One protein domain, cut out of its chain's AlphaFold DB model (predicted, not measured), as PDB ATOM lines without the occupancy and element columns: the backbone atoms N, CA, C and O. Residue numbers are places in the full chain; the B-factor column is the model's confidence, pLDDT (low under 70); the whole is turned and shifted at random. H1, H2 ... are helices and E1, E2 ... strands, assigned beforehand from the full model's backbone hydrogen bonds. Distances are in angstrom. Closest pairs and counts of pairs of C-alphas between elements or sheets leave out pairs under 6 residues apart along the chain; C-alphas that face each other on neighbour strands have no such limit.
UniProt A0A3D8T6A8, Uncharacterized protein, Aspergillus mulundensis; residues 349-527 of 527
ATOM      1  N   ASP A 349     320.147 264.869 303.943       85.56
ATOM      2  CA  ASP A 349     319.748 263.473 304.107       85.56
ATOM      3  C   ASP A 349     318.376 263.263 303.458       85.56
ATOM      4  O   ASP A 349     317.354 263.677 304.004       85.56
ATOM      5  N   MET A 350     318.360 262.624 302.286       88.94
ATOM      6  CA  MET A 350     317.130 262.359 301.530       88.94
ATOM      7  C   MET A 350     316.384 261.112 302.016       88.94
ATOM      8  O   MET A 350     315.452 260.668 301.347       88.94
ATOM      9  N   ARG A 351     316.785 260.520 303.152       92.12
ATOM     10  CA  ARG A 351     316.137 259.322 303.694       92.12
ATOM     11  C   ARG A 351     314.673 259.595 304.024       92.12
ATOM     12  O   ARG A 351     314.384 260.386 304.930       92.12
ATOM     13  N   PRO A 352     313.745 258.887 303.367       94.31
ATOM     14  CA  PRO A 352     312.336 259.004 303.668       94.31
ATOM     15  C   PRO A 352     312.044 258.571 305.104       94.31
ATOM     16  O   PRO A 352     312.658 257.645 305.648       94.31
ATOM     17  N   LYS A 353     311.077 259.241 305.727       93.94
ATOM     18  CA  LYS A 353     310.573 258.867 307.048       93.94
ATOM     19  C   LYS A 353     309.358 257.952 306.901       93.94
ATOM     20  O   LYS A 353     308.607 258.120 305.942       93.94
ATOM     21  N   PRO A 354     309.134 257.032 307.856       95.88
ATOM     22  CA  PRO A 354     307.914 256.237 307.883       95.88
ATOM     23  C   PRO A 354     306.673 257.136 307.870       95.88
ATOM     24  O   PRO A 354     306.691 258.250 308.402       95.88
ATOM     25  N   GLN A 355     305.596 256.629 307.281       94.62
ATOM     26  CA  GLN A 355     304.285 257.259 307.302       94.62
ATOM     27  C   GLN A 355     303.775 257.382 308.745       94.62
ATOM     28  O   GLN A 355     304.172 256.629 309.639       94.62
ATOM     29  N   ALA A 356     302.857 258.323 308.980       93.56
ATOM     30  CA  ALA A 356     302.322 258.597 310.316       93.56
ATOM     31  C   ALA A 356     301.614 257.386 310.958       93.56
ATOM     32  O   ALA A 356     301.526 257.304 312.180       93.56
ATOM     33  N   ASP A 357     301.133 256.442 310.145       91.25
ATOM     34  CA  ASP A 357     300.476 255.209 310.587       91.25
ATOM     35  C   ASP A 357     301.451 254.057 310.913       91.25
ATOM     36  O   ASP A 357     301.018 252.933 311.168       91.25
ATOM     37  N   GLY A 358     302.762 254.322 310.894       94.06
ATOM     38  CA  GLY A 358     303.817 253.346 311.177       94.06
ATOM     39  C   GLY A 358     304.288 252.543 309.962       94.06
ATOM     40  O   GLY A 358     305.234 251.763 310.075       94.06
ATOM     41  N   THR A 359     303.681 252.736 308.789       96.12
ATOM     42  CA  THR A 359     304.136 252.112 307.534       96.12
ATOM     43  C   THR A 359     305.462 252.694 307.111       96.12
ATOM     44  O   THR A 359     305.722 253.878 307.318       96.12
ATOM     45  N   CYS A 360     306.314 251.885 306.496       97.69
ATOM     46  CA  CYS A 360     307.505 252.415 305.859       97.69
ATOM     47  C   CYS A 360     307.141 253.493 304.823       97.69
ATOM     48  O   CYS A 360     306.041 253.513 304.268       97.69
ATOM     49  N   ALA A 361     308.077 254.394 304.541       97.62
ATOM     50  CA  ALA A 361     308.023 255.159 303.312       97.62
ATOM     51  C   ALA A 361     307.999 254.185 302.136       97.62
ATOM     52  O   ALA A 361     308.782 253.231 302.099       97.62
ATOM     53  N   THR A 362     307.082 254.418 301.209       96.44
ATOM     54  CA  THR A 362     306.825 253.517 300.092       96.44
ATOM     55  C   THR A 362     307.363 254.092 298.800       96.44
ATOM     56  O   THR A 362     307.321 255.301 298.589       96.44
ATOM     57  N   TYR A 363     307.818 253.210 297.925       95.12
ATOM     58  CA  TYR A 363     308.208 253.530 296.564       95.12
ATOM     59  C   TYR A 363     307.583 252.521 295.610       95.12
ATOM     60  O   TYR A 363     307.664 251.319 295.860       95.12
ATOM     61  N   THR A 364     306.969 253.009 294.537       92.94
ATOM     62  CA  THR A 364     306.421 252.167 293.470       92.94
ATOM     63  C   THR A 364     307.469 252.026 292.380       92.94
ATOM     64  O   THR A 364     307.891 253.017 291.789       92.94
ATOM     65  N   VAL A 365     307.895 250.794 292.134       92.38
ATOM     66  CA  VAL A 365     308.956 250.461 291.180       92.38
ATOM     67  C   VAL A 365     308.523 250.765 289.746       92.38
ATOM     68  O   VAL A 365     307.455 250.346 289.310       92.38
ATOM     69  N   GLN A 366     309.386 251.453 289.006       87.00
ATOM     70  CA  GLN A 366     309.186 251.872 287.621       87.00
ATOM     71  C   GLN A 366     309.922 250.957 286.623       87.00
ATOM     72  O   GLN A 366     310.754 250.117 286.972       87.00
ATOM     73  N   ASP A 367     309.652 251.171 285.338       83.19
ATOM     74  CA  ASP A 367     310.062 250.369 284.172       83.19
ATOM     75  C   ASP A 367     311.568 250.160 283.999       83.19
ATOM     76  O   ASP A 367     311.993 249.248 283.296       83.19
ATOM     77  N   ASN A 368     312.378 251.027 284.597       86.44
ATOM     78  CA  ASN A 368     313.832 251.037 284.474       86.44
ATOM     79  C   ASN A 368     314.521 251.115 285.841       86.44
ATOM     80  O   ASN A 368     315.675 251.536 285.953       86.44
ATOM     81  N   ASP A 369     313.804 250.765 286.903       90.31
ATOM     82  CA  ASP A 369     314.370 250.812 288.235       90.31
ATOM     83  C   ASP A 369     315.206 249.584 288.548       90.31
ATOM     84  O   ASP A 369     314.809 248.439 288.354       90.31
ATOM     85  N   ASN A 370     316.347 249.836 289.170       92.12
ATOM     86  CA  ASN A 370     317.084 248.830 289.909       92.12
ATOM     87  C   ASN A 370     317.321 249.335 291.335       92.12
ATOM     88  O   ASN A 370     317.277 250.538 291.612       92.12
ATOM     89  N   CYS A 371     317.623 248.423 292.259       94.81
ATOM     90  CA  CYS A 371     317.855 248.798 293.652       94.81
ATOM     91  C   CYS A 371     318.970 249.827 293.838       94.81
ATOM     92  O   CYS A 371     318.945 250.567 294.814       94.81
ATOM     93  N   ALA A 372     319.986 249.844 292.971       91.38
ATOM     94  CA  ALA A 372     321.081 250.799 293.089       91.38
ATOM     95  C   ALA A 372     320.612 252.227 292.773       91.38
ATOM     96  O   ALA A 372     320.975 253.146 293.503       91.38
ATOM     97  N   GLY A 373     319.780 252.392 291.740       88.19
ATOM     98  CA  GLY A 373     319.148 253.657 291.377       88.19
ATOM     99  C   GLY A 373     318.174 254.138 292.449       88.19
ATOM    100  O   GLY A 373     318.310 255.265 292.917       88.19
ATOM    101  N   ILE A 374     317.268 253.266 292.912       92.00
ATOM    102  CA  ILE A 374     316.331 253.591 294.005       92.00
ATOM    103  C   ILE A 374     317.104 253.973 295.276       92.00
ATOM    104  O   ILE A 374     316.802 254.966 295.934       92.00
ATOM    105  N   ALA A 375     318.144 253.213 295.630       92.62
ATOM    106  CA  ALA A 375     318.945 253.518 296.807       92.62
ATOM    107  C   ALA A 375     319.656 254.877 296.686       92.62
ATOM    108  O   ALA A 375     319.667 255.651 297.643       92.62
ATOM    109  N   ALA A 376     320.224 255.184 295.515       86.69
ATOM    110  CA  ALA A 376     320.903 256.451 295.263       86.69
ATOM    111  C   ALA A 376     319.956 257.657 295.378       86.69
ATOM    112  O   ALA A 376     320.353 258.680 295.940       86.69
ATOM    113  N   GLU A 377     318.712 257.507 294.916       87.81
ATOM    114  CA  GLU A 377     317.650 258.512 295.019       87.81
ATOM    115  C   GLU A 377     317.349 258.881 296.481       87.81
ATOM    116  O   GLU A 377     317.246 260.050 296.837       87.81
ATOM    117  N   PHE A 378     317.312 257.901 297.378       91.06
ATOM    118  CA  PHE A 378     316.907 258.119 298.769       91.06
ATOM    119  C   PHE A 378     318.072 258.224 299.762       91.06
ATOM    120  O   PHE A 378     317.872 258.124 300.971       91.06
ATOM    121  N   SER A 379     319.306 258.429 299.280       88.00
ATOM    122  CA  SER A 379     320.515 258.429 300.128       88.00
ATOM    123  C   SER A 379     320.662 257.148 300.975       88.00
ATOM    124  O   SER A 379     321.121 257.168 302.124       88.00
ATOM    125  N   LEU A 380     320.265 256.020 300.381       92.25
ATOM    126  CA  LEU A 380     320.318 254.667 300.923       92.25
ATOM    127  C   LEU A 380     321.417 253.847 300.237       92.25
ATOM    128  O   LEU A 380     321.988 254.221 299.212       92.25
ATOM    129  N   THR A 381     321.696 252.671 300.787       92.69
ATOM    130  CA  THR A 381     322.465 251.623 300.112       92.69
ATOM    131  C   THR A 381     321.535 250.546 299.557       92.69
ATOM    132  O   THR A 381     320.442 250.325 300.072       92.69
ATOM    133  N   THR A 382     321.985 249.788 298.553       95.06
ATOM    134  CA  THR A 382     321.266 248.586 298.088       95.06
ATOM    135  C   THR A 382     320.976 247.614 299.237       95.06
ATOM    136  O   THR A 382     319.923 246.988 299.275       95.06
ATOM    137  N   LYS A 383     321.874 247.539 300.229       97.19
ATOM    138  CA  LYS A 383     321.675 246.733 301.436       97.19
ATOM    139  C   LYS A 383     320.542 247.259 302.319       97.19
ATOM    140  O   LYS A 383     319.868 246.452 302.956       97.19
ATOM    141  N   ASP A 384     320.334 248.572 302.378       97.25
ATOM    142  CA  ASP A 384     319.197 249.154 303.094       97.25
ATOM    143  C   ASP A 384     317.885 248.765 302.406       97.25
ATOM    144  O   ASP A 384     316.992 248.274 303.088       97.25
ATOM    145  N   ILE A 385     317.814 248.856 301.068       97.69
ATOM    146  CA  ILE A 385     316.651 248.396 300.288       97.69
ATOM    147  C   ILE A 385     316.358 246.916 300.563       97.69
ATOM    148  O   ILE A 385     315.243 246.576 300.950       97.69
ATOM    149  N   GLU A 386     317.363 246.042 300.465       97.50
ATOM    150  CA  GLU A 386     317.215 244.615 300.797       97.50
ATOM    151  C   GLU A 386     316.752 244.402 302.245       97.50
ATOM    152  O   GLU A 386     315.923 243.544 302.536       97.50
ATOM    153  N   THR A 387     317.265 245.199 303.185       97.62
ATOM    154  CA  THR A 387     316.928 245.068 304.608       97.62
ATOM    155  C   THR A 387     315.500 245.503 304.905       97.62
ATOM    156  O   THR A 387     314.817 244.826 305.671       97.62
ATOM    157  N   PHE A 388     315.045 246.611 304.322       97.88
ATOM    158  CA  PHE A 388     313.694 247.127 304.531       97.88
ATOM    159  C   PHE A 388     312.630 246.221 303.910       97.88
ATOM    160  O   PHE A 388     311.505 246.201 304.399       97.88
ATOM    161  N   ASN A 389     312.991 245.436 302.888       98.06
ATOM    162  CA  ASN A 389     312.037 244.650 302.111       98.06
ATOM    163  C   ASN A 389     312.004 243.150 302.412       98.06
ATOM    164  O   ASN A 389     311.196 242.440 301.824       98.06
ATOM    165  N   LYS A 390     312.783 242.660 303.386       96.81
ATOM    166  CA  LYS A 390     312.817 241.229 303.757       96.81
ATOM    167  C   LYS A 390     311.448 240.599 304.024       96.81
ATOM    168  O   LYS A 390     311.293 239.399 303.844       96.81
ATOM    169  N   ALA A 391     310.488 241.389 304.499       96.62
ATOM    170  CA  ALA A 391     309.131 240.932 304.777       96.62
ATOM    171  C   ALA A 391     308.076 241.607 303.887       96.62
ATOM    172  O   ALA A 391     306.887 241.427 304.135       96.62
ATOM    173  N   THR A 392     308.482 242.401 302.892       97.00
ATOM    174  CA  THR A 392     307.561 243.084 301.976       97.00
ATOM    175  C   THR A 392     306.935 242.075 301.021       97.00
ATOM    176  O   THR A 392     307.612 241.173 300.526       97.00
ATOM    177  N   TRP A 393     305.638 242.231 300.752       94.81
ATOM    178  CA  TRP A 393     304.909 241.356 299.839       94.81
ATOM    179  C   TRP A 393     305.553 241.309 298.445       94.81
ATOM    180  O   TRP A 393     305.845 242.347 297.848       94.81
ATOM    181  N   GLY A 394     305.777 240.107 297.920       92.38
ATOM    182  CA  GLY A 394     306.341 239.893 296.587       92.38
ATOM    183  C   GLY A 394     307.835 240.211 296.458       92.38
ATOM    184  O   GLY A 394     308.358 240.191 295.346       92.38
ATOM    185  N   TRP A 395     308.553 240.521 297.548       95.69
ATOM    186  CA  TRP A 395     309.977 240.870 297.472       95.69
ATOM    187  C   TRP A 395     310.850 239.672 297.077       95.69
ATOM    188  O   TRP A 395     311.246 238.869 297.917       95.69
ATOM    189  N   ALA A 396     311.201 239.562 295.795       93.56
ATOM    190  CA  ALA A 396     312.057 238.495 295.268       93.56
ATOM    191  C   ALA A 396     313.550 238.877 295.183       93.56
ATOM    192  O   ALA A 396     314.346 238.097 294.659       93.56
ATOM    193  N   GLY A 397     313.928 240.045 295.712       94.50
ATOM    194  CA  GLY A 397     315.299 240.560 295.720       94.50
ATOM    195  C   GLY A 397     315.579 241.541 294.584       94.50
ATOM    196  O   GLY A 397     314.798 241.687 293.642       94.50
ATOM    197  N   CYS A 398     316.724 242.219 294.664       94.19
ATOM    198  CA  CYS A 398     317.071 243.306 293.749       94.19
ATOM    199  C   CYS A 398     317.196 242.934 292.264       94.19
ATOM    200  O   CYS A 398     317.096 243.828 291.428       94.19
ATOM    201  N   SER A 399     317.414 241.661 291.921       91.62
ATOM    202  CA  SER A 399     317.458 241.205 290.523       91.62
ATOM    203  C   SER A 399     316.074 240.930 289.924       91.62
ATOM    204  O   SER A 399     315.959 240.704 288.723       91.62
ATOM    205  N   ARG A 400     315.015 240.948 290.742       91.38
ATOM    206  CA  ARG A 400     313.640 240.594 290.352       91.38
ATOM    207  C   ARG A 400     312.626 241.665 290.767       91.38
ATOM    208  O   ARG A 400     311.490 241.343 291.108       91.38
ATOM    209  N   LEU A 401     313.039 242.932 290.738       92.38
ATOM    210  CA  LEU A 401     312.189 244.100 290.982       92.38
ATOM    211  C   LEU A 401     311.065 244.181 289.938       92.38
ATOM    212  O   LEU A 401     311.320 244.370 288.749       92.38
ATOM    213  N   GLN A 402     309.812 244.053 290.355       89.62
ATOM    214  CA  GLN A 402     308.683 244.075 289.422       89.62
ATOM    215  C   GLN A 402     308.156 245.498 289.260       89.62
ATOM    216  O   GLN A 402     308.100 246.238 290.237       89.62
ATOM    217  N   ARG A 403     307.756 245.877 288.040       87.88
ATOM    218  CA  ARG A 403     307.024 247.133 287.812       87.88
ATOM    219  C   ARG A 403     305.784 247.165 288.710       87.88
ATOM    220  O   ARG A 403     305.187 246.119 288.958       87.88
ATOM    221  N   ASP A 404     305.455 248.344 289.224       86.50
ATOM    222  CA  ASP A 404     304.312 248.616 290.101       86.50
ATOM    223  C   ASP A 404     304.383 247.931 291.474       86.50
ATOM    224  O   ASP A 404     303.505 248.101 292.324       86.50
ATOM    225  N   GLN A 405     305.467 247.201 291.755       91.19
ATOM    226  CA  GLN A 405     305.721 246.668 293.079       91.19
ATOM    227  C   GLN A 405     305.940 247.818 294.061       91.19
ATOM    228  O   GLN A 405     306.813 248.665 293.868       91.19
ATOM    229  N   VAL A 406     305.180 247.818 295.154       94.19
ATOM    230  CA  VAL A 406     305.345 248.793 296.231       94.19
ATOM    231  C   VAL A 406     306.343 248.246 297.246       94.19
ATOM    232  O   VAL A 406     306.088 247.237 297.905       94.19
ATOM    233  N   ILE A 407     307.482 248.920 297.378       97.25
ATOM    234  CA  ILE A 407     308.574 248.543 298.279       97.25
ATOM    235  C   ILE A 407     308.795 249.594 299.366       97.25
ATOM    236  O   ILE A 407     308.363 250.738 299.254       97.25
ATOM    237  N   CYS A 408     309.502 249.210 300.422       98.00
ATOM    238  CA  CYS A 408     309.929 250.094 301.493       98.00
ATOM    239  C   CYS A 408     311.261 250.787 301.175       98.00
ATOM    240  O   CYS A 408     312.250 250.132 300.834       98.00
ATOM    241  N   THR A 409     311.313 252.098 301.402       97.25
ATOM    242  CA  THR A 409     312.530 252.934 301.406       97.25
ATOM    243  C   THR A 409     312.881 253.445 302.810       97.25
ATOM    244  O   THR A 409     313.862 254.159 303.003       97.25
ATOM    245  N   SER A 410     312.134 253.023 303.832       97.69
ATOM    246  CA  SER A 410     312.467 253.210 305.247       97.69
ATOM    247  C   SER A 410     312.107 251.966 306.063       97.69
ATOM    248  O   SER A 410     311.514 251.017 305.557       97.69
ATOM    249  N   LYS A 411     312.408 251.973 307.365       96.50
ATOM    250  CA  LYS A 411     311.832 251.000 308.313       96.50
ATOM    251  C   LYS A 411     310.340 251.280 308.537       96.50
ATOM    252  O   LYS A 411     309.911 252.410 308.329       96.50
ATOM    253  N   GLY A 412     309.590 250.288 309.009       96.00
ATOM    254  CA  GLY A 412     308.172 250.404 309.367       96.00
ATOM    255  C   GLY A 412     307.398 249.140 309.003       96.00
ATOM    256  O   GLY A 412     307.997 248.162 308.550       96.00
ATOM    257  N   ASN A 413     306.078 249.177 309.178       97.31
ATOM    258  CA  ASN A 413     305.189 248.148 308.648       97.31
ATOM    259  C   ASN A 413     305.289 248.109 307.119       97.31
ATOM    260  O   ASN A 413     305.465 249.141 306.466       97.31
ATOM    261  N   THR A 414     305.162 246.920 306.542       96.19
ATOM    262  CA  THR A 414     305.223 246.741 305.088       96.19
ATOM    263  C   THR A 414     303.973 247.312 304.412       96.19
ATOM    264  O   THR A 414     302.895 247.286 305.015       96.19
ATOM    265  N   PRO A 415     304.060 247.792 303.161       95.62
ATOM    266  CA  PRO A 415     302.892 248.276 302.436       95.62
ATOM    267  C   PRO A 415     301.891 247.151 302.154       95.62
ATOM    268  O   PRO A 415     302.256 245.977 302.068       95.62
ATOM    269  N   MET A 416     300.622 247.524 301.972       94.31
ATOM    270  CA  MET A 416     299.650 246.630 301.342       94.31
ATOM    271  C   MET A 416     300.009 246.480 299.859       94.31
ATOM    272  O   MET A 416     300.290 247.496 299.219       94.31
ATOM    273  N   PRO A 417     299.983 245.263 299.297       91.44
ATOM    274  CA  PRO A 417     300.144 245.092 297.861       91.44
ATOM    275  C   PRO A 417     298.935 245.641 297.095       91.44
ATOM    276  O   PRO A 417     297.833 245.748 297.643       91.44
ATOM    277  N   ALA A 418     299.139 245.955 295.816       86.19
ATOM    278  CA  ALA A 418     298.062 246.392 294.936       86.19
ATOM    279  C   ALA A 418     296.973 245.301 294.824       86.19
ATOM    280  O   ALA A 418     297.313 244.117 294.680       86.19
ATOM    281  N   PRO A 419     295.679 245.665 294.902       86.81
ATOM    282  CA  PRO A 419     294.596 244.713 294.708       86.81
ATOM    283  C   PRO A 419     294.607 244.097 293.306       86.81
ATOM    284  O   PRO A 419     294.803 244.798 292.319       86.81
ATOM    285  N   ILE A 420     294.311 242.802 293.220       80.50
ATOM    286  CA  ILE A 420     294.076 242.082 291.966       80.50
ATOM    287  C   ILE A 420     292.567 241.866 291.852       80.50
ATOM    288  O   ILE A 420     291.958 241.270 292.738       80.50
ATOM    289  N   SER A 421     291.950 242.367 290.781       76.94
ATOM    290  CA  SER A 421     290.487 242.474 290.642       76.94
ATOM    291  C   SER A 421     289.724 241.159 290.848       76.94
ATOM    292  O   SER A 421     288.601 241.180 291.351       76.94
ATOM    293  N   ASN A 422     290.328 240.019 290.514       76.50
ATOM    294  CA  ASN A 422     289.733 238.691 290.632       76.50
ATOM    295  C   ASN A 422     290.362 237.801 291.718       76.50
ATOM    296  O   ASN A 422     289.993 236.629 291.819       76.50
ATOM    297  N   ALA A 423     291.249 238.332 292.564       86.44
ATOM    298  CA  ALA A 423     291.788 237.568 293.684       86.44
ATOM    299  C   ALA A 423     290.673 237.195 294.681       86.44
ATOM    300  O   ALA A 423     289.945 238.046 295.200       86.44
ATOM    301  N   ALA A 424     290.549 235.900 294.969       90.62
ATOM    302  CA  ALA A 424     289.562 235.327 295.881       90.62
ATOM    303  C   ALA A 424     290.053 235.278 297.340       90.62
ATOM    304  O   ALA A 424     289.237 235.368 298.272       90.62
ATOM    305  N   CYS A 425     291.369 235.155 297.530       93.56
ATOM    306  CA  CYS A 425     292.046 235.015 298.817       93.56
ATOM    307  C   CYS A 425     293.336 235.851 298.892       93.56
ATOM    308  O   CYS A 425     293.772 236.435 297.901       93.56
ATOM    309  N   GLY A 426     293.939 235.929 300.081       94.56
ATOM    310  CA  GLY A 426     295.192 236.653 300.302       94.56
ATOM    311  C   GLY A 426     295.034 238.176 300.428       94.56
ATOM    312  O   GLY A 426     293.919 238.711 300.386       94.56
ATOM    313  N   PRO A 427     296.150 238.913 300.585       95.12
ATOM    314  CA  PRO A 427     296.126 240.357 300.826       95.12
ATOM    315  C   PRO A 427     295.761 241.196 299.598       95.12
ATOM    316  O   PRO A 427     295.344 242.340 299.756       95.12
ATOM    317  N   GLN A 428     295.889 240.636 298.392       92.25
ATOM    318  CA  GLN A 428     295.552 241.313 297.134       92.25
ATOM    319  C   GLN A 428     294.065 241.203 296.770       92.25
ATOM    320  O   GLN A 428     293.638 241.785 295.777       92.25
ATOM    321  N   LYS A 429     293.246 240.513 297.575       92.62
ATOM    322  CA  LYS A 429     291.791 240.499 297.391       92.62
ATOM    323  C   LYS A 429     291.227 241.932 297.423       92.62
ATOM    324  O   LYS A 429     291.533 242.674 298.368       92.62
ATOM    325  N   PRO A 430     290.370 242.339 296.470       89.88
ATOM    326  CA  PRO A 430     289.795 243.679 296.460       89.88
ATOM    327  C   PRO A 430     289.054 244.009 297.757       89.88
ATOM    328  O   PRO A 430     288.295 243.201 298.293       89.88
ATOM    329  N   GLY A 431     289.284 245.218 298.274       91.62
ATOM    330  CA  GLY A 431     288.663 245.700 299.511       91.62
ATOM    331  C   GLY A 431     289.326 245.229 300.810       91.62
ATOM    332  O   GLY A 431     288.832 245.582 301.886       91.62
ATOM    333  N   THR A 432     290.439 244.485 300.741       95.38
ATOM    334  CA  THR A 432     291.200 244.055 301.925       95.38
ATOM    335  C   THR A 432     291.602 245.243 302.786       95.38
ATOM    336  O   THR A 432     292.128 246.246 302.303       95.38
ATOM    337  N   LYS A 433     291.342 245.134 304.090       93.69
ATOM    338  CA  LYS A 433     291.710 246.162 305.058       93.69
ATOM    339  C   LYS A 433     293.098 245.885 305.612       93.69
ATOM    340  O   LYS A 433     293.418 244.758 305.982       93.69
ATOM    341  N   LYS A 434     293.892 246.947 305.682       91.56
ATOM    342  CA  LYS A 434     295.202 246.949 306.322       91.56
ATOM    343  C   LYS A 434     295.066 246.603 307.816       91.56
ATOM    344  O   LYS A 434     294.157 247.140 308.455       91.56
ATOM    345  N   PRO A 435     295.941 245.750 308.377       93.69
ATOM    346  CA  PRO A 435     295.957 245.485 309.813       93.69
ATOM    347  C   PRO A 435     296.274 246.739 310.639       93.69
ATOM    348  O   PRO A 435     296.920 247.672 310.167       93.69
ATOM    349  N   THR A 436     295.835 246.747 311.896       91.06
ATOM    350  CA  THR A 436     296.174 247.786 312.878       91.06
ATOM    351  C   THR A 436     297.350 247.349 313.748       91.06
ATOM    352  O   THR A 436     297.421 246.178 314.115       91.06
ATOM    353  N   GLY A 437     298.191 248.292 314.174       91.38
ATOM    354  CA  GLY A 437     299.360 248.004 315.012       91.38
ATOM    355  C   GLY A 437     300.570 247.562 314.191       91.38
ATOM    356  O   GLY A 437     300.668 247.898 313.012       91.38
ATOM    357  N   ASP A 438     301.490 246.833 314.816       94.06
ATOM    358  CA  ASP A 438     302.698 246.332 314.156       94.06
ATOM    359  C   ASP A 438     302.381 245.067 313.349       94.06
ATOM    360  O   ASP A 438     301.792 244.118 313.871       94.06
ATOM    361  N   PHE A 439     302.777 245.044 312.078       95.31
ATOM    362  CA  PHE A 439     302.593 243.895 311.196       95.31
ATOM    363  C   PHE A 439     303.653 243.858 310.095       95.31
ATOM    364  O   PHE A 439     304.276 244.859 309.736       95.31
ATOM    365  N   THR A 440     303.827 242.680 309.510       96.12
ATOM    366  CA  THR A 440     304.703 242.472 308.350       96.12
ATOM    367  C   THR A 440     303.931 241.828 307.205       96.12
ATOM    368  O   THR A 440     302.782 241.412 307.378       96.12
ATOM    369  N   GLY A 441     304.556 241.653 306.038       94.38
ATOM    370  CA  GLY A 441     303.917 240.941 304.933       94.38
ATOM    371  C   GLY A 441     303.542 239.496 305.285       94.38
ATOM    372  O   GLY A 441     302.626 238.945 304.683       94.38
ATOM    373  N   PHE A 442     304.204 238.877 306.273       94.50
ATOM    374  CA  PHE A 442     303.856 237.526 306.728       94.50
ATOM    375  C   PHE A 442     302.493 237.494 307.423       94.50
ATOM    376  O   PHE A 442     301.811 236.471 307.418       94.50
ATOM    377  N   ASP A 443     302.077 238.616 308.006       95.25
ATOM    378  CA  ASP A 443     300.742 238.773 308.573       95.25
ATOM    379  C   ASP A 443     299.725 239.106 307.484       95.25
ATOM    380  O   ASP A 443     298.603 238.603 307.525       95.25
ATOM    381  N   LEU A 444     300.141 239.856 306.454       95.06
ATOM    382  CA  LEU A 444     299.324 240.099 305.262       95.06
ATOM    383  C   LEU A 444     298.966 238.792 304.534       95.06
ATOM    384  O   LEU A 444     297.830 238.641 304.088       95.06
ATOM    385  N   ALA A 445     299.882 237.818 304.482       91.38
ATOM    386  CA  ALA A 445     299.650 236.499 303.878       91.38
ATOM    387  C   ALA A 445     298.460 235.731 304.485       91.38
ATOM    388  O   ALA A 445     297.872 234.878 303.826       91.38
ATOM    389  N   LYS A 446     298.092 236.036 305.736       91.19
ATOM    390  CA  LYS A 446     297.007 235.370 306.475       91.19
ATOM    391  C   LYS A 446     295.637 236.010 306.224       91.19
ATOM    392  O   LYS A 446     294.629 235.525 306.739       91.19
ATOM    393  N   LEU A 447     295.584 237.123 305.489       95.00
ATOM    394  CA  LEU A 447     294.343 237.838 305.209       95.00
ATOM    395  C   LEU A 447     293.509 237.094 304.165       95.00
ATOM    396  O   LEU A 447     294.033 236.556 303.197       95.00
ATOM    397  N   ASN A 448     292.188 237.116 304.353       95.81
ATOM    398  CA  ASN A 448     291.208 236.522 303.440       95.81
ATOM    399  C   ASN A 448     291.499 235.046 303.096       95.81
ATOM    400  O   ASN A 448     291.767 234.736 301.933       95.81
ATOM    401  N   PRO A 449     291.450 234.121 304.072       94.38
ATOM    402  CA  PRO A 449     291.688 232.706 303.806       94.38
ATOM    403  C   PRO A 449     290.616 232.118 302.882       94.38
ATOM    404  O   PRO A 449     289.468 232.576 302.846       94.38
ATOM    405  N   CYS A 450     290.978 231.053 302.172       92.50
ATOM    406  CA  CYS A 450     290.029 230.299 301.367       92.50
ATOM    407  C   CYS A 450     288.976 229.584 302.231       92.50
ATOM    408  O   CYS A 450     289.291 229.111 303.331       92.50
ATOM    409  N   PRO A 451     287.731 229.440 301.733       89.94
ATOM    410  CA  PRO A 451     286.719 228.613 302.380       89.94
ATOM    411  C   PRO A 451     287.218 227.185 302.622       89.94
ATOM    412  O   PRO A 451     288.000 226.649 301.837       89.94
ATOM    413  N   LEU A 452     286.733 226.565 303.702       86.38
ATOM    414  CA  LEU A 452     287.065 225.184 304.085       86.38
ATOM    415  C   LEU A 452     288.570 224.920 304.267       86.38
ATOM    416  O   LEU A 452     289.008 223.778 304.167       86.38
ATOM    417  N   SER A 453     289.354 225.967 304.532       88.12
ATOM    418  CA  SER A 453     290.811 225.884 304.659       88.12
ATOM    419  C   SER A 453     291.505 225.288 303.428       88.12
ATOM    420  O   SER A 453     292.546 224.650 303.558       88.12
ATOM    421  N   ALA A 454     290.950 225.506 302.230       91.69
ATOM    422  CA  ALA A 454     291.655 225.206 300.987       91.69
ATOM    423  C   ALA A 454     292.940 226.048 300.859       91.69
ATOM    424  O   ALA A 454     293.103 227.068 301.546       91.69
ATOM    425  N   CYS A 455     293.842 225.628 299.975       93.69
ATOM    426  CA  CYS A 455     295.082 226.341 299.699       93.69
ATOM    427  C   CYS A 455     294.776 227.655 298.982       93.69
ATOM    428  O   CYS A 455     293.946 227.690 298.070       93.69
ATOM    429  N   CYS A 456     295.467 228.717 299.383       93.44
ATOM    430  CA  CYS A 456     295.498 229.963 298.631       93.44
ATOM    431  C   CYS A 456     296.808 230.018 297.847       93.44
ATOM    432  O   CYS A 456     297.882 230.042 298.458       93.44
ATOM    433  N   SER A 457     296.716 230.032 296.519       90.50
ATOM    434  CA  SER A 457     297.881 230.163 295.647       90.50
ATOM    435  C   SER A 457     298.541 231.532 295.807       90.50
ATOM    436  O   SER A 457     297.932 232.488 296.295       90.50
ATOM    437  N   GLY A 458     299.787 231.649 295.347       86.44
ATOM    438  CA  GLY A 458     300.508 232.921 295.311       86.44
ATOM    439  C   GLY A 458     299.807 234.041 294.547       86.44
ATOM    440  O   GLY A 458     300.004 235.212 294.865       86.44
ATOM    441  N   TRP A 459     298.932 233.676 293.611       82.19
ATOM    442  CA  TRP A 459     298.155 234.594 292.778       82.19
ATOM    443  C   TRP A 459     296.781 234.948 293.366       82.19
ATOM    444  O   TRP A 459     296.001 235.659 292.739       82.19
ATOM    445  N   GLY A 460     296.466 234.474 294.577       88.75
ATOM    446  CA  GLY A 460     295.227 234.823 295.272       88.75
ATOM    447  C   GLY A 460     294.014 233.985 294.865       88.75
ATOM    448  O   GLY A 460     292.882 234.448 295.013       88.75
ATOM    449  N   PHE A 461     294.217 232.749 294.394       88.88
ATOM    450  CA  PHE A 461     293.131 231.828 294.039       88.88
ATOM    451  C   PHE A 461     293.052 230.627 294.979       88.88
ATOM    452  O   PHE A 461     294.057 230.156 295.509       88.88
ATOM    453  N   CYS A 462     291.836 230.120 295.175       91.56
ATOM    454  CA  CYS A 462     291.574 228.994 296.063       91.56
ATOM    455  C   CYS A 462     291.551 227.670 295.304       91.56
ATOM    456  O   CYS A 462     290.808 227.531 294.336       91.56
ATOM    457  N   GLY A 463     292.273 226.672 295.808       89.94
ATOM    458  CA  GLY A 463     292.264 225.327 295.246       89.94
ATOM    459  C   GLY A 463     292.822 224.279 296.201       89.94
ATOM    460  O   GLY A 463     293.254 224.582 297.310       89.94
ATOM    461  N   THR A 464     292.770 223.018 295.781       89.31
ATOM    462  CA  THR A 464     293.228 221.866 296.583       89.31
ATOM    463  C   THR A 464     294.210 220.969 295.828       89.31
ATOM    464  O   THR A 464     294.518 219.873 296.288       89.31
ATOM    465  N   THR A 465     294.649 221.377 294.636       88.81
ATOM    466  CA  THR A 465     295.632 220.649 293.823       88.81
ATOM    467  C   THR A 465     297.037 221.207 294.059       88.81
ATOM    468  O   THR A 465     297.201 222.292 294.617       88.81
ATOM    469  N   GLU A 466     298.064 220.476 293.618       87.62
ATOM    470  CA  GLU A 466     299.471 220.889 293.753       87.62
ATOM    471  C   GLU A 466     299.733 222.296 293.203       87.62
ATOM    472  O   GLU A 466     300.495 223.053 293.797       87.62
ATOM    473  N   GLU A 467     299.042 222.685 292.136       84.12
ATOM    474  CA  GLU A 467     299.126 224.016 291.534       84.12
ATOM    475  C   GLU A 467     298.840 225.166 292.520       84.12
ATOM    476  O   GLU A 467     299.458 226.225 292.423       84.12
ATOM    477  N   PHE A 468     297.935 224.951 293.482       90.12
ATOM    478  CA  PHE A 468     297.544 225.943 294.494       90.12
ATOM    479  C   PHE A 468     298.230 225.714 295.838       90.12
ATOM    480  O   PHE A 468     298.318 226.634 296.647       90.12
ATOM    481  N   CYS A 469     298.652 224.476 296.103       92.50
ATOM    482  CA  CYS A 469     299.118 224.038 297.415       92.50
ATOM    483  C   CYS A 469     300.643 223.926 297.528       92.50
ATOM    484  O   CYS A 469     301.141 223.729 298.636       92.50
ATOM    485  N   THR A 470     301.397 224.016 296.430       91.94
ATOM    486  CA  THR A 470     302.858 223.843 296.459       91.94
ATOM    487  C   THR A 470     303.554 225.080 297.018       91.94
ATOM    488  O   THR A 470     303.437 226.177 296.473       91.94
ATOM    489  N   GLU A 471     304.332 224.900 298.084       92.25
ATOM    490  CA  GLU A 471     305.226 225.940 298.595       92.25
ATOM    491  C   GLU A 471     306.457 226.084 297.697       92.25
ATOM    492  O   GLU A 471     307.153 225.113 297.392       92.25
ATOM    493  N   SER A 472     306.766 227.314 297.300       92.56
ATOM    494  CA  SER A 472     307.931 227.603 296.462       92.56
ATOM    495  C   SER A 472     308.528 228.985 296.756       92.56
ATOM    496  O   SER A 472     308.673 229.792 295.838       92.56
ATOM    497  N   PRO A 473     308.884 229.295 298.019       93.19
ATOM    498  CA  PRO A 473     309.376 230.621 298.386       93.19
ATOM    499  C   PRO A 473     310.618 231.006 297.573       93.19
ATOM    500  O   PRO A 473     311.485 230.168 297.304       93.19
ATOM    501  N   ALA A 474     310.697 232.281 297.188       92.44
ATOM    502  CA  ALA A 474     311.912 232.865 296.626       92.44
ATOM    503  C   ALA A 474     313.065 232.822 297.645       92.44
ATOM    504  O   ALA A 474     312.839 232.697 298.849       92.44
ATOM    505  N   ASP A 475     314.302 232.992 297.175       92.44
ATOM    506  CA  ASP A 475     315.506 232.907 298.020       92.44
ATOM    507  C   ASP A 475     315.535 233.954 299.149       92.44
ATOM    508  O   ASP A 475     316.171 233.751 300.182       92.44
ATOM    509  N   THR A 476     314.812 235.063 298.981       93.62
ATOM    510  CA  THR A 476     314.618 236.094 300.012       93.62
ATOM    511  C   THR A 476     313.754 235.626 301.185       93.62
ATOM    512  O   THR A 476     313.838 236.208 302.266       93.62
ATOM    513  N   GLY A 477     312.907 234.610 300.979       93.50
ATOM    514  CA  GLY A 477     311.917 234.128 301.944       93.50
ATOM    515  C   GLY A 477     310.753 235.089 302.201       93.50
ATOM    516  O   GLY A 477     309.972 234.854 303.121       93.50
ATOM    517  N   ALA A 478     310.635 236.171 301.428       95.25
ATOM    518  CA  ALA A 478     309.581 237.156 301.620       95.25
ATOM    519  C   ALA A 478     308.196 236.579 301.245       95.25
ATOM    520  O   ALA A 478     308.080 235.766 300.324       95.25
ATOM    521  N   PRO A 479     307.125 237.001 301.931       93.75
ATOM    522  CA  PRO A 479     305.768 236.524 301.675       93.75
ATOM    523  C   PRO A 479     305.292 236.971 300.290       93.75
ATOM    524  O   PRO A 479     305.581 238.084 299.860       93.75
ATOM    525  N   GLY A 480     304.558 236.114 299.580       90.81
ATOM    526  CA  GLY A 480     304.082 236.423 298.225       90.81
ATOM    527  C   GLY A 480     305.177 236.428 297.146       90.81
ATOM    528  O   GLY A 480     304.888 236.775 296.007       90.81
ATOM    529  N   ALA A 481     306.427 236.080 297.481       92.00
ATOM    530  CA  ALA A 481     307.528 235.956 296.531       92.00
ATOM    531  C   ALA A 481     307.877 234.481 296.297       92.00
ATOM    532  O   ALA A 481     308.167 233.746 297.244       92.00
ATOM    533  N   PHE A 482     307.916 234.060 295.032       90.31
ATOM    534  CA  PHE A 482     308.110 232.653 294.667       90.31
ATOM    535  C   PHE A 482     309.277 232.443 293.705       90.31
ATOM    536  O   PHE A 482     309.741 233.373 293.031       90.31
ATOM    537  N   LYS A 483     309.759 231.201 293.630       89.00
ATOM    538  CA  LYS A 483     310.725 230.767 292.615       89.00
ATOM    539  C   LYS A 483     310.158 231.005 291.216       89.00
ATOM    540  O   LYS A 483     308.954 230.867 290.995       89.00
ATOM    541  N   SER A 484     311.027 231.372 290.276       82.44
ATOM    542  CA  SER A 484     310.615 231.554 288.879       82.44
ATOM    543  C   SER A 484     309.974 230.268 288.337       82.44
ATOM    544  O   SER A 484     310.434 229.168 288.644       82.44
ATOM    545  N   GLY A 485     308.882 230.413 287.584       77.69
ATOM    546  CA  GLY A 485     308.125 229.298 287.009       77.69
ATOM    547  C   GLY A 485     307.224 228.543 287.989       77.69
ATOM    548  O   GLY A 485     306.738 227.471 287.646       77.69
ATOM    549  N   THR A 486     307.002 229.058 289.202       83.88
ATOM    550  CA  THR A 486     306.120 228.425 290.197       83.88
ATOM    551  C   THR A 486     305.000 229.369 290.623       83.88
ATOM    552  O   THR A 486     305.219 230.573 290.734       83.88
ATOM    553  N   ASN A 487     303.815 228.821 290.904       80.69
ATOM    554  CA  ASN A 487     302.669 229.604 291.387       80.69
ATOM    555  C   ASN A 487     302.772 229.950 292.871       80.69
ATOM    556  O   ASN A 487     302.252 230.971 293.316       80.69
ATOM    557  N   GLY A 488     303.437 229.081 293.632       89.75
ATOM    558  CA  GLY A 488     303.528 229.191 295.072       89.75
ATOM    559  C   GLY A 488     302.191 229.061 295.788       89.75
ATOM    560  O   GLY A 488     301.110 228.990 295.202       89.75
ATOM    561  N   CYS A 489     302.289 229.059 297.106       92.50
ATOM    562  CA  CYS A 489     301.160 229.012 298.008       92.50
ATOM    563  C   CYS A 489     301.448 229.932 299.194       92.50
ATOM    564  O   CYS A 489     302.581 229.987 299.678       92.50
ATOM    565  N   ILE A 490     300.434 230.679 299.638       92.50
ATOM    566  CA  ILE A 490     300.569 231.687 300.703       92.50
ATOM    567  C   ILE A 490     299.850 231.309 301.995       92.50
ATOM    568  O   ILE A 490     300.195 231.828 303.055       92.50
ATOM    569  N   SER A 491     298.863 230.411 301.940       90.81
ATOM    570  CA  SER A 491     298.148 229.938 303.129       90.81
ATOM    571  C   SER A 491     297.563 228.543 302.920       90.81
ATOM    572  O   SER A 491     297.108 228.243 301.817       90.81
ATOM    573  N   ASN A 492     297.501 227.744 303.993       91.12
ATOM    574  CA  ASN A 492     297.030 226.347 303.995       91.12
ATOM    575  C   ASN A 492     297.768 225.451 302.991       91.12
ATOM    576  O   ASN A 492     297.158 224.626 302.325       91.12
ATOM    577  N   CYS A 493     299.077 225.645 302.864       92.12
ATOM    578  CA  CYS A 493     299.886 224.960 301.871       92.12
ATOM    579  C   CYS A 493     300.159 223.496 302.227       92.12
ATOM    580  O   CYS A 493     300.132 223.088 303.394       92.12
ATOM    581  N   GLY A 494     300.456 222.719 301.187       89.88
ATOM    582  CA  GLY A 494     300.610 221.274 301.233       89.88
ATOM    583  C   GLY A 494     299.312 220.525 300.932       89.88
ATOM    584  O   GLY A 494     298.210 220.976 301.223       89.88
ATOM    585  N   THR A 495     299.461 219.342 300.341       83.94
ATOM    586  CA  THR A 495     298.367 218.393 300.072       83.94
ATOM    587  C   THR A 495     298.345 217.239 301.078       83.94
ATOM    588  O   THR A 495     297.526 216.325 300.976       83.94
ATOM    589  N   GLU A 496     299.245 217.268 302.063       81.31
ATOM    590  CA  GLU A 496     299.333 216.253 303.102       81.31
ATOM    591  C   GLU A 496     298.095 216.282 303.999       81.31
ATOM    592  O   GLU A 496     297.708 217.320 304.543       81.31
ATOM    593  N   ILE A 497     297.495 215.110 304.206       73.31
ATOM    594  CA  ILE A 497     296.415 214.944 305.173       73.31
ATOM    595  C   ILE A 497     297.032 215.013 306.570       73.31
ATOM    596  O   ILE A 497     297.585 214.035 307.073       73.31
ATOM    597  N   LYS A 498     296.928 216.183 307.200       71.25
ATOM    598  CA  LYS A 498     297.337 216.392 308.590       71.25
ATOM    599  C   LYS A 498     296.195 215.971 309.510       71.25
ATOM    600  O   LYS A 498     295.090 216.499 309.420       71.25
ATOM    601  N   ASN A 499     296.458 214.992 310.372       68.19
ATOM    602  CA  ASN A 499     295.572 214.655 311.481       68.19
ATOM    603  C   ASN A 499     295.954 215.516 312.694       68.19
ATOM    604  O   ASN A 499     297.096 215.938 312.824       68.19
ATOM    605  N   ASN A 500     295.012 215.757 313.595       69.31
ATOM    606  CA  ASN A 500     295.144 216.666 314.731       69.31
ATOM    607  C   ASN A 500     296.018 216.083 315.864       69.31
ATOM    608  O   ASN A 500     295.908 216.547 316.995       69.31
ATOM    609  N   ASP A 501     296.761 215.002 315.600       72.94
ATOM    610  CA  ASP A 501     297.432 214.093 316.547       72.94
ATOM    611  C   ASP A 501     296.544 213.498 317.670       72.94
ATOM    612  O   ASP A 501     296.921 212.521 318.316       72.94
ATOM    613  N   GLU A 502     295.321 214.000 317.851       79.00
ATOM    614  CA  GLU A 502     294.313 213.530 318.794       79.00
ATOM    615  C   GLU A 502     293.102 212.934 318.065       79.00
ATOM    616  O   GLU A 502     292.456 213.575 317.231       79.00
ATOM    617  N   ALA A 503     292.749 211.696 318.418       77.44
ATOM    618  CA  ALA A 503     291.532 211.067 317.920       77.44
ATOM    619  C   ALA A 503     290.283 211.798 318.456       77.44
ATOM    620  O   ALA A 503     290.228 212.147 319.640       77.44
ATOM    621  N   PRO A 504     289.237 211.997 317.632       78.94
ATOM    622  CA  PRO A 504     288.007 212.616 318.102       78.94
ATOM    623  C   PRO A 504     287.362 211.759 319.200       78.94
ATOM    624  O   PRO A 504     287.336 210.532 319.110       78.94
ATOM    625  N   LYS A 505     286.751 212.405 320.207       84.81
ATOM    626  CA  LYS A 505     286.027 211.726 321.310       84.81
ATOM    627  C   LYS A 505     284.942 210.750 320.828       84.81
ATOM    628  O   LYS A 505     284.540 209.857 321.565       84.81
ATOM    629  N   SER A 506     284.449 210.939 319.607       83.88
ATOM    630  CA  SER A 506     283.508 210.051 318.934       83.88
ATOM    631  C   SER A 506     283.766 210.083 317.432       83.88
ATOM    632  O   SER A 506     283.808 211.169 316.847       83.88
ATOM    633  N   PHE A 507     283.864 208.918 316.802       79.81
ATOM    634  CA  PHE A 507     283.878 208.821 315.347       79.81
ATOM    635  C   PHE A 507     282.472 209.059 314.796       79.81
ATOM    636  O   PHE A 507     281.486 208.543 315.322       79.81
ATOM    637  N   ARG A 508     282.385 209.840 313.721       78.56
ATOM    638  CA  ARG A 508     281.167 209.987 312.923       78.56
ATOM    639  C   ARG A 508     281.454 209.440 311.535       78.56
ATOM    640  O   ARG A 508     282.513 209.711 310.979       78.56
ATOM    641  N   GLN A 509     280.514 208.686 310.983       78.62
ATOM    642  CA  GLN A 509     280.555 208.329 309.572       78.62
ATOM    643  C   GLN A 509     279.966 209.486 308.770       78.62
ATOM    644  O   GLN A 509     278.820 209.876 308.981       78.62
ATOM    645  N   VAL A 510     280.778 210.049 307.881       69.94
ATOM    646  CA  VAL A 510     280.347 211.034 306.891       69.94
ATOM    647  C   VAL A 510     280.368 210.329 305.545       69.94
ATOM    648  O   VAL A 510     281.418 209.867 305.102       69.94
ATOM    649  N   THR A 511     279.207 210.212 304.910       66.56
ATOM    650  CA  THR A 511     279.093 209.654 303.563       66.56
ATOM    651  C   THR A 511     279.095 210.809 302.573       66.56
ATOM    652  O   THR A 511     278.201 211.652 302.601       66.56
ATOM    653  N   TYR A 512     280.102 210.863 301.705       55.03
ATOM    654  CA  TYR A 512     280.124 211.814 300.600       55.03
ATOM    655  C   TYR A 512     279.354 211.220 299.424       55.03
ATOM    656  O   TYR A 512     279.720 210.171 298.896       55.03
ATOM    657  N   TYR A 513     278.283 211.893 299.022       61.72
ATOM    658  CA  TYR A 513     277.550 211.586 297.802       61.72
ATOM    659  C   TYR A 513     278.067 212.495 296.684       61.72
ATOM    660  O   TYR A 513     278.073 213.717 296.832       61.72
ATOM    661  N   LYS A 514     278.520 211.912 295.571       52.88
ATOM    662  CA  LYS A 514     278.956 212.663 294.388       52.88
ATOM    663  C   LYS A 514     278.068 212.261 293.212       52.88
ATOM    664  O   LYS A 514     278.216 211.169 292.677       52.88
ATOM    665  N   ALA A 515     277.145 213.142 292.826       54.91
ATOM    666  CA  ALA A 515     276.235 212.935 291.700       54.91
ATOM    667  C   ALA A 515     276.950 213.169 290.360       54.91
ATOM    668  O   ALA A 515     276.822 214.221 289.741       54.91
ATOM    669  N   PHE A 516     277.739 212.202 289.905       61.81
ATOM    670  CA  PHE A 516     278.129 212.107 288.500       61.81
ATOM    671  C   PHE A 516     277.961 210.655 288.071       61.81
ATOM    672  O   PHE A 516     278.211 209.761 288.874       61.81
ATOM    673  N   ASN A 517     277.544 210.453 286.816       54.09
ATOM    674  CA  ASN A 517     277.142 209.176 286.211       54.09
ATOM    675  C   ASN A 517     275.638 208.819 286.301       54.09
ATOM    676  O   ASN A 517     275.290 207.712 286.693       54.09
ATOM    677  N   MET A 518     274.746 209.712 285.840       56.47
ATOM    678  CA  MET A 518     273.329 209.355 285.587       56.47
ATOM    679  C   MET A 518     273.144 208.310 284.463       56.47
ATOM    680  O   MET A 518     272.037 207.834 284.243       56.47
ATOM    681  N   ASN A 519     274.214 207.964 283.737       61.16
ATOM    682  CA  ASN A 519     274.205 206.960 282.668       61.16
ATOM    683  C   ASN A 519     274.615 205.558 283.162       61.16
ATOM    684  O   ASN A 519     274.780 204.655 282.345       61.16
ATOM    685  N   GLY A 520     274.839 205.378 284.467       58.66
ATOM    686  CA  GLY A 520     275.095 204.071 285.066       58.66
ATOM    687  C   GLY A 520     273.795 203.354 285.435       58.66
ATOM    688  O   GLY A 520     272.860 203.972 285.943       58.66
ATOM    689  N   ASP A 521     273.754 202.033 285.246       62.72
ATOM    690  CA  ASP A 521     272.587 201.186 285.552       62.72
ATOM    691  C   ASP A 521     272.227 201.127 287.058       62.72
ATOM    692  O   ASP A 521     271.211 200.544 287.441       62.72
ATOM    693  N   CYS A 522     273.040 201.714 287.945       66.06
ATOM    694  CA  CYS A 522     272.807 201.772 289.388       66.06
ATOM    695  C   CYS A 522     273.276 203.108 290.002       66.06
ATOM    696  O   CYS A 522     274.031 203.850 289.383       66.06
ATOM    697  N   LEU A 523     272.838 203.388 291.243       54.31
ATOM    698  CA  LEU A 523     273.035 204.650 291.998       54.31
ATOM    699  C   LEU A 523     272.185 205.852 291.537       54.31
ATOM    700  O   LEU A 523     272.511 206.999 291.848       54.31
ATOM    701  N   ASN A 524     271.053 205.595 290.885       60.12
ATOM    702  CA  ASN A 524     270.018 206.605 290.669       60.12
ATOM    703  C   ASN A 524     269.179 206.739 291.953       60.12
ATOM    704  O   ASN A 524     268.512 205.786 292.354       60.12
ATOM    705  N   MET A 525     269.243 207.890 292.626       49.94
ATOM    706  CA  MET A 525     268.219 208.286 293.600       49.94
ATOM    707  C   MET A 525     267.199 209.165 292.884       49.94
ATOM    708  O   MET A 525     267.602 210.091 292.180       49.94
ATOM    709  N   ASP A 526     265.910 208.914 293.108       54.69
ATOM    710  CA  ASP A 526     264.876 209.917 292.847       54.69
ATOM    711  C   ASP A 526     265.091 211.080 293.824       54.69
ATOM    712  O   ASP A 526     265.120 210.871 295.041       54.69
ATOM    713  N   VAL A 527     265.298 212.283 293.287       54.50
ATOM    714  CA  VAL A 527     265.408 213.531 294.060       54.50
ATOM    715  C   VAL A 527     264.057 214.219 294.116       54.50
ATOM    716  O   VAL A 527     263.430 214.334 293.037       54.50
TER     717      VAL A 527
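AT A GLANCE: This is residues 349 to 527 of the 527 residues of an uncharacterized protein of Aspergillus mulundensis (UniProt A0A3D8T6A8). A loop-built body with little regular structure has two small antiparallel sheets, E1 E2 beside H2 and E3 E4 beside H4; residues 497 to 514 and 516 to 522 stick out as a tail. The 179 printed residues, mixed in class, include E1 H1 H2 E2 H3 E3 H4 E4 in order. The whole is loose, radius of gyration of the C-alphas 21.4 A, spanning 78 by 38 by 29 A.

HOW THE PARTS SIT: Look at E1, residues 362 to 364, antiparallel to E2, residues 406 to 408; N 363 and O 407 are within hydrogen-bond range at 2.9 A. H1, residues 371 to 377, touches H2, residues 382 to 389; closest C-alphas Ala 372 and Thr 382, 5.5 A. E3, residues 455 to 457, is antiparallel to E4, residues 489 to 491, N 456 and O 491 at 3.0 A. H3, residues 441 to 444, and H4, residues 466 to 469, are apart. H1 and H2 have every O i to N i+4 pair within range; H3 and H4 are too short for one.

IN THESE COORDINATES: Find E1's start, C-alpha 362, at (306.825, 253.517, 300.092); H2 runs 10.8 A; E4 ends at C-alpha 491, (298.148, 229.938, 303.129).

THE WHOLE: The printed part has no cut; H2 to E2, E2 to H3 and H4 to E4 are long links; pLDDT is under 70 at residues 499 to 500 and 510 to 527.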